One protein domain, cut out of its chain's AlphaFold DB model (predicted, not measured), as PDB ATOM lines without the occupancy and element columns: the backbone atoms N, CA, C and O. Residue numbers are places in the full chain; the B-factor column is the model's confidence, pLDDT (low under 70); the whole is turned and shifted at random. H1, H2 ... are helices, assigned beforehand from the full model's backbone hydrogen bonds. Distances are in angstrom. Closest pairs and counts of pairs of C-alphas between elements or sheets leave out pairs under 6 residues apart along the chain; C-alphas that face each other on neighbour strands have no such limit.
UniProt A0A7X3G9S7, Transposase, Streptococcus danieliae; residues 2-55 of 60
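What this domain is: This is residues 2 to 55 of the 60 residues of the protein "Transposase" of Streptococcus danieliae (UniProt A0A7X3G9S7). A long helix, H2, makes the longest axis, and the second half of a shorter helix, H1, crosses its middle while residues 2 to 10 of H1 stick out. Between them the link, residues 19 to 28, runs back beside the first half of H2 to its start. The printed part has 54 residues with two named helices, H1 then H2, no named strand, and is all helix. It is loose, with a radius of gyration of the C-alphas of 12.8 A, and spans 41 by 25 by 17 A.

How they stand to each other: Start at H1, residues 2 to 18, and go on to H2, residues 29 to 53: they touch, with residues 11 to 15 of H1 and 39 to 43 of H2 alone. Look at their closest C-alphas, Ile 15 and Tyr 43, 7.2 A apart. The helices are about perpendicular, at 76 degrees. In H2 every O i to N i+4 pair is within hydrogen-bond range; in H1, 12 of 13.

Where its parts are: Find C-alpha 2 at (333.137, 110.866, 135.744); from there H1 runs 23.4 A to C-alpha 18. H2 runs 36.1 A from C-alpha 29 to C-alpha 53 at (358.479, 105.426, 130.063).

The domain as a whole: The farthest C-alphas, Ile 27 and Asn 55, are 41.2 A apart. The link is short, the printed part has no cut, and no printed residue is under pLDDT 70.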
ATOM      1  N   SER A   2     332.339 112.044 136.152       79.75
ATOM      2  CA  SER A   2     333.137 110.866 135.744       79.75
ATOM      3  C   SER A   2     334.662 111.081 135.814       79.75
ATOM      4  O   SER A   2     335.353 110.364 136.530       79.75
ATOM      5  N   ARG A   3     335.182 112.166 135.221       83.31
ATOM      6  CA  ARG A   3     336.634 112.448 135.172       83.31
ATOM      7  C   ARG A   3     337.313 112.579 136.544       83.31
ATOM      8  O   ARG A   3     338.500 112.299 136.662       83.31
ATOM      9  N   ILE A   4     336.583 113.023 137.568       86.56
ATOM     10  CA  ILE A   4     337.113 113.179 138.932       86.56
ATOM     11  C   ILE A   4     337.156 111.817 139.629       86.56
ATOM     12  O   ILE A   4     338.185 111.461 140.196       86.56
ATOM     13  N   ARG A   5     336.076 111.030 139.526       89.25
ATOM     14  CA  ARG A   5     336.004 109.687 140.123       89.25
ATOM     15  C   ARG A   5     337.055 108.756 139.531       89.25
ATOM     16  O   ARG A   5     337.804 108.168 140.297       89.25
ATOM     17  N   CYS A   6     337.227 108.761 138.207       90.81
ATOM     18  CA  CYS A   6     338.247 107.943 137.549       90.81
ATOM     19  C   CYS A   6     339.672 108.254 138.039       90.81
ATOM     20  O   CYS A   6     340.488 107.348 138.173       90.81
ATOM     21  N   ARG A   7     339.993 109.526 138.335       88.69
ATOM     22  CA  ARG A   7     341.312 109.890 138.886       88.69
ATOM     23  C   ARG A   7     341.493 109.347 140.300       88.69
ATOM     24  O   ARG A   7     342.548 108.803 140.601       88.69
ATOM     25  N   VAL A   8     340.470 109.483 141.142       90.88
ATOM     26  CA  VAL A   8     340.484 108.972 142.518       90.88
ATOM     27  C   VAL A   8     340.622 107.447 142.514       90.88
ATOM     28  O   VAL A   8     341.533 106.910 143.136       90.88
ATOM     29  N   GLU A   9     339.788 106.756 141.742       93.06
ATOM     30  CA  GLU A   9     339.797 105.296 141.600       93.06
ATOM     31  C   GLU A   9     341.127 104.774 141.056       93.06
ATOM     32  O   GLU A   9     341.616 103.755 141.528       93.06
ATOM     33  N   HIS A  10     341.766 105.487 140.126       91.19
ATOM     34  CA  HIS A  10     343.083 105.105 139.623       91.19
ATOM     35  C   HIS A  10     344.170 105.167 140.709       91.19
ATOM     36  O   HIS A  10     344.998 104.261 140.804       91.19
ATOM     37  N   VAL A  11     344.168 106.211 141.545       92.31
ATOM     38  CA  VAL A  11     345.125 106.344 142.659       92.31
ATOM     39  C   VAL A  11     344.917 105.214 143.666       92.31
ATOM     40  O   VAL A  11     345.854 104.474 143.964       92.31
ATOM     41  N   PHE A  12     343.685 105.034 144.149       91.75
ATOM     42  CA  PHE A  12     343.362 103.989 145.125       91.75
ATOM     43  C   PHE A  12     343.547 102.579 144.560       91.75
ATOM     44  O   PHE A  12     344.072 101.712 145.253       91.75
ATOM     45  N   GLY A  13     343.204 102.361 143.292       93.25
ATOM     46  CA  GLY A  13     343.414 101.094 142.599       93.25
ATOM     47  C   GLY A  13     344.893 100.728 142.494       93.25
ATOM     48  O   GLY A  13     345.243  99.568 142.693       93.25
ATOM     49  N   PHE A  14     345.781 101.694 142.251       93.38
ATOM     50  CA  PHE A  14     347.224 101.440 142.261       93.38
ATOM     51  C   PHE A  14     347.749 101.147 143.674       93.38
ATOM     52  O   PHE A  14     348.546 100.229 143.862       93.38
ATOM     53  N   ILE A  15     347.290 101.902 144.679       93.69
ATOM     54  CA  ILE A  15     347.675 101.686 146.082       93.69
ATOM     55  C   ILE A  15     347.278 100.273 146.542       93.69
ATOM     56  O   ILE A  15     348.100  99.558 147.114       93.69
ATOM     57  N   GLU A  16     346.048  99.846 146.263       92.88
ATOM     58  CA  GLU A  16     345.537  98.555 146.730       92.88
ATOM     59  C   GLU A  16     346.198  97.377 145.998       92.88
ATOM     60  O   GLU A  16     346.648  96.427 146.636       92.88
ATOM     61  N   ASN A  17     346.339  97.462 144.668       90.75
ATOM     62  CA  ASN A  17     346.886  96.361 143.868       90.75
ATOM     63  C   ASN A  17     348.417  96.270 143.930       90.75
ATOM     64  O   ASN A  17     348.968  95.181 144.072       90.75
ATOM     65  N   THR A  18     349.132  97.394 143.802       89.44
ATOM     66  CA  THR A  18     350.602  97.397 143.695       89.44
ATOM     67  C   THR A  18     351.279  97.590 145.047       89.44
ATOM     68  O   THR A  18     352.274  96.924 145.329       89.44
ATOM     69  N   MET A  19     350.745  98.465 145.904       88.50
ATOM     70  CA  MET A  19     351.343  98.762 147.215       88.50
ATOM     71  C   MET A  19     350.780  97.897 148.356       88.50
ATOM     72  O   MET A  19     351.185  98.067 149.504       88.50
ATOM     73  N   LYS A  20     349.932  96.910 148.026       84.25
ATOM     74  CA  LYS A  20     349.408  95.868 148.927       84.25
ATOM     75  C   LYS A  20     348.625  96.402 150.130       84.25
ATOM     76  O   LYS A  20     348.622  95.782 151.194       84.25
ATOM     77  N   GLY A  21     347.938  97.527 149.948       80.50
ATOM     78  CA  GLY A  21     346.917  97.989 150.883       80.50
ATOM     79  C   GLY A  21     346.968  99.481 151.181       80.50
ATOM     80  O   GLY A  21     348.029 100.097 151.285       80.50
ATOM     81  N   SER A  22     345.786 100.062 151.373       82.56
ATOM     82  CA  SER A  22     345.622 101.470 151.763       82.56
ATOM     83  C   SER A  22     345.565 101.718 153.277       82.56
ATOM     84  O   SER A  22     345.568 102.871 153.714       82.56
ATOM     85  N   THR A  23     345.509 100.663 154.095       83.19
ATOM     86  CA  THR A  23     345.274 100.791 155.542       83.19
ATOM     87  C   THR A  23     346.549 100.621 156.361       83.19
ATOM     88  O   THR A  23     347.367  99.737 156.119       83.19
ATOM     89  N   PHE A  24     346.709 101.467 157.381       86.06
ATOM     90  CA  PHE A  24     347.803 101.367 158.340       86.06
ATOM     91  C   PHE A  24     347.285 100.877 159.695       86.06
ATOM     92  O   PHE A  24     346.463 101.539 160.326       86.06
ATOM     93  N   ARG A  25     347.796  99.734 160.166       85.88
ATOM     94  CA  ARG A  25     347.492  99.162 161.489       85.88
ATOM     95  C   ARG A  25     348.691  99.321 162.424       85.88
ATOM     96  O   ARG A  25     349.467  98.392 162.617       85.88
ATOM     97  N   GLY A  26     348.857 100.511 162.995       86.00
ATOM     98  CA  GLY A  26     349.913 100.790 163.968       86.00
ATOM     99  C   GLY A  26     349.540 101.904 164.942       86.00
ATOM    100  O   GLY A  26     348.688 102.741 164.655       86.00
ATOM    101  N   ILE A  27     350.188 101.913 166.108       90.81
ATOM    102  CA  ILE A  27     349.909 102.881 167.176       90.81
ATOM    103  C   ILE A  27     350.590 104.217 166.860       90.81
ATOM    104  O   ILE A  27     351.798 104.264 166.610       90.81
ATOM    105  N   GLY A  28     349.816 105.302 166.930       93.75
ATOM    106  CA  GLY A  28     350.306 106.679 166.884       93.75
ATOM    107  C   GLY A  28     349.985 107.422 165.584       93.75
ATOM    108  O   GLY A  28     350.430 107.055 164.497       93.75
ATOM    109  N   PHE A  29     349.286 108.553 165.719       92.81
ATOM    110  CA  PHE A  29     348.856 109.400 164.600       92.81
ATOM    111  C   PHE A  29     350.019 109.912 163.739       92.81
ATOM    112  O   PHE A  29     349.928 109.916 162.513       92.81
ATOM    113  N   LYS A  30     351.150 110.286 164.358       95.75
ATOM    114  CA  LYS A  30     352.347 110.739 163.627       95.75
ATOM    115  C   LYS A  30     352.851 109.673 162.646       95.75
ATOM    116  O   LYS A  30     353.163 110.002 161.510       95.75
ATOM    117  N   ARG A  31     352.859 108.396 163.051       92.69
ATOM    118  CA  ARG A  31     353.297 107.276 162.199       92.69
ATOM    119  C   ARG A  31     352.312 107.026 161.063       92.69
ATOM    120  O   ARG A  31     352.736 106.877 159.922       92.69
ATOM    121  N   ALA A  32     351.012 107.061 161.362       93.38
ATOM    122  CA  ALA A  32     349.966 106.951 160.348       93.38
ATOM    123  C   ALA A  32     350.092 108.059 159.290       93.38
ATOM    124  O   ALA A  32     350.095 107.776 158.094       93.38
ATOM    125  N   LYS A  33     350.293 109.310 159.725       94.00
ATOM    126  CA  LYS A  33     350.487 110.457 158.831       94.00
ATOM    127  C   LYS A  33     351.722 110.296 157.945       94.00
ATOM    128  O   LYS A  33     351.636 110.544 156.742       94.00
ATOM    129  N   THR A  34     352.852 109.868 158.509       94.38
ATOM    130  CA  THR A  34     354.076 109.632 157.730       94.38
ATOM    131  C   THR A  34     353.873 108.525 156.702       94.38
ATOM    132  O   THR A  34     354.249 108.712 155.550       94.38
ATOM    133  N   ASN A  35     353.215 107.421 157.067       92.88
ATOM    134  CA  ASN A  35     352.935 106.338 156.125       92.88
ATOM    135  C   ASN A  35     352.015 106.771 154.986       92.88
ATOM    136  O   ASN A  35     352.348 106.538 153.832       92.88
ATOM    137  N   VAL A  36     350.918 107.475 155.275       92.31
ATOM    138  CA  VAL A  36     350.045 108.027 154.224       92.31
ATOM    139  C   VAL A  36     350.829 108.969 153.305       92.31
ATOM    140  O   VAL A  36     350.677 108.918 152.086       92.31
ATOM    141  N   THR A  37     351.694 109.811 153.872       93.75
ATOM    142  CA  THR A  37     352.545 110.721 153.092       93.75
ATOM    143  C   THR A  37     353.503 109.947 152.184       93.75
ATOM    144  O   THR A  37     353.616 110.265 151.003       93.75
ATOM    145  N   LEU A  38     354.144 108.898 152.706       93.81
ATOM    146  CA  LEU A  38     355.076 108.059 151.959       93.81
ATOM    147  C   LEU A  38     354.374 107.281 150.838       93.81
ATOM    148  O   LEU A  38     354.870 107.261 149.716       93.81
ATOM    149  N   THR A  39     353.197 106.713 151.099       93.62
ATOM    150  CA  THR A  39     352.381 106.030 150.082       93.62
ATOM    151  C   THR A  39     352.001 106.980 148.947       93.62
ATOM    152  O   THR A  39     352.122 106.627 147.775       93.62
ATOM    153  N   ASN A  40     351.603 108.215 149.270       92.75
ATOM    154  CA  ASN A  40     351.305 109.229 148.258       92.75
ATOM    155  C   ASN A  40     352.552 109.647 147.468       92.75
ATOM    156  O   ASN A  40     352.481 109.827 146.253       92.75
ATOM    157  N   LEU A  41     353.705 109.789 148.125       95.12
ATOM    158  CA  LEU A  41     354.965 110.086 147.447       95.12
ATOM    159  C   LEU A  41     355.350 108.964 146.473       95.12
ATOM    160  O   LEU A  41     355.645 109.238 145.311       95.12
ATOM    161  N   MET A  42     355.284 107.709 146.920       94.25
ATOM    162  CA  MET A  42     355.593 106.543 146.090       94.25
ATOM    163  C   MET A  42     354.647 106.440 144.894       94.25
ATOM    164  O   MET A  42     355.115 106.243 143.774       94.25
ATOM    165  N   TYR A  43     353.343 106.675 145.088       94.19
ATOM    166  CA  TYR A  43     352.392 106.760 143.976       94.19
ATOM    167  C   TYR A  43     352.827 107.799 142.935       94.19
ATOM    168  O   TYR A  43     352.860 107.498 141.742       94.19
ATOM    169  N   ASN A  44     353.196 109.008 143.371       93.19
ATOM    170  CA  ASN A  44     353.611 110.075 142.459       93.19
ATOM    171  C   ASN A  44     354.886 109.718 141.680       93.19
ATOM    172  O   ASN A  44     354.946 109.973 140.478       93.19
ATOM    173  N   ILE A  45     355.874 109.093 142.328       95.56
ATOM    174  CA  ILE A  45     357.118 108.655 141.675       95.56
ATOM    175  C   ILE A  45     356.824 107.568 140.636       95.56
ATOM    176  O   ILE A  45     357.219 107.707 139.478       95.56
ATOM    177  N   CYS A  46     356.088 106.519 141.015       93.94
ATOM    178  CA  CYS A  46     355.700 105.453 140.091       93.94
ATOM    179  C   CYS A  46     354.891 106.004 138.916       93.94
ATOM    180  O   CYS A  46     355.123 105.632 137.767       93.94
ATOM    181  N   ARG A  47     353.966 106.931 139.181       93.00
ATOM    182  CA  ARG A  47     353.155 107.543 138.134       93.00
ATOM    183  C   ARG A  47     354.005 108.373 137.175       93.00
ATOM    184  O   ARG A  47     353.786 108.296 135.968       93.00
ATOM    185  N   PHE A  48     354.956 109.148 137.689       94.12
ATOM    186  CA  PHE A  48     355.878 109.927 136.866       94.12
ATOM    187  C   PHE A  48     356.734 109.027 135.973       94.12
ATOM    188  O   PHE A  48     356.822 109.270 134.770       94.12
ATOM    189  N   GLU A  49     357.302 107.961 136.538       95.25
ATOM    190  CA  GLU A  49     358.093 106.981 135.792       95.25
ATOM    191  C   GLU A  49     357.273 106.355 134.659       95.25
ATOM    192  O   GLU A  49     357.708 106.377 133.511       95.25
ATOM    193  N   GLN A  50     356.043 105.914 134.936       92.62
ATOM    194  CA  GLN A  50     355.152 105.350 133.921       92.62
ATOM    195  C   GLN A  50     354.824 106.347 132.809       92.62
ATOM    196  O   GLN A  50     354.821 105.976 131.639       92.62
ATOM    197  N   ILE A  51     354.538 107.606 133.159       93.88
ATOM    198  CA  ILE A  51     354.251 108.662 132.179       93.88
ATOM    199  C   ILE A  51     355.448 108.856 131.251       93.88
ATOM    200  O   ILE A  51     355.269 108.927 130.037       93.88
ATOM    201  N   LYS A  52     356.660 108.915 131.813       94.69
ATOM    202  CA  LYS A  52     357.892 109.106 131.044       94.69
ATOM    203  C   LYS A  52     358.233 107.886 130.195       94.69
ATOM    204  O   LYS A  52     358.507 108.048 129.011       94.69
ATOM    205  N   ARG A  53     358.166 106.680 130.762       95.56
ATOM    206  CA  ARG A  53     358.479 105.426 130.063       95.56
ATOM    207  C   ARG A  53     357.516 105.145 128.914       95.56
ATOM    208  O   ARG A  53     357.941 104.694 127.859       95.56
ATOM    209  N   LEU A  54     356.225 105.391 129.124       94.56
ATOM    210  CA  LEU A  54     355.172 105.093 128.148       94.56
ATOM    211  C   LEU A  54     354.828 106.292 127.251       94.56
ATOM    212  O   LEU A  54     353.924 106.185 126.429       94.56
ATOM    213  N   ASN A  55     355.520 107.423 127.427       92.69
ATOM    214  CA  ASN A  55     355.265 108.688 126.736       92.69
ATOM    215  C   ASN A  55     353.772 109.081 126.730       92.69
ATOM    216  O   ASN A  55     353.201 109.462 125.709       92.69
TER     217      ASN A  55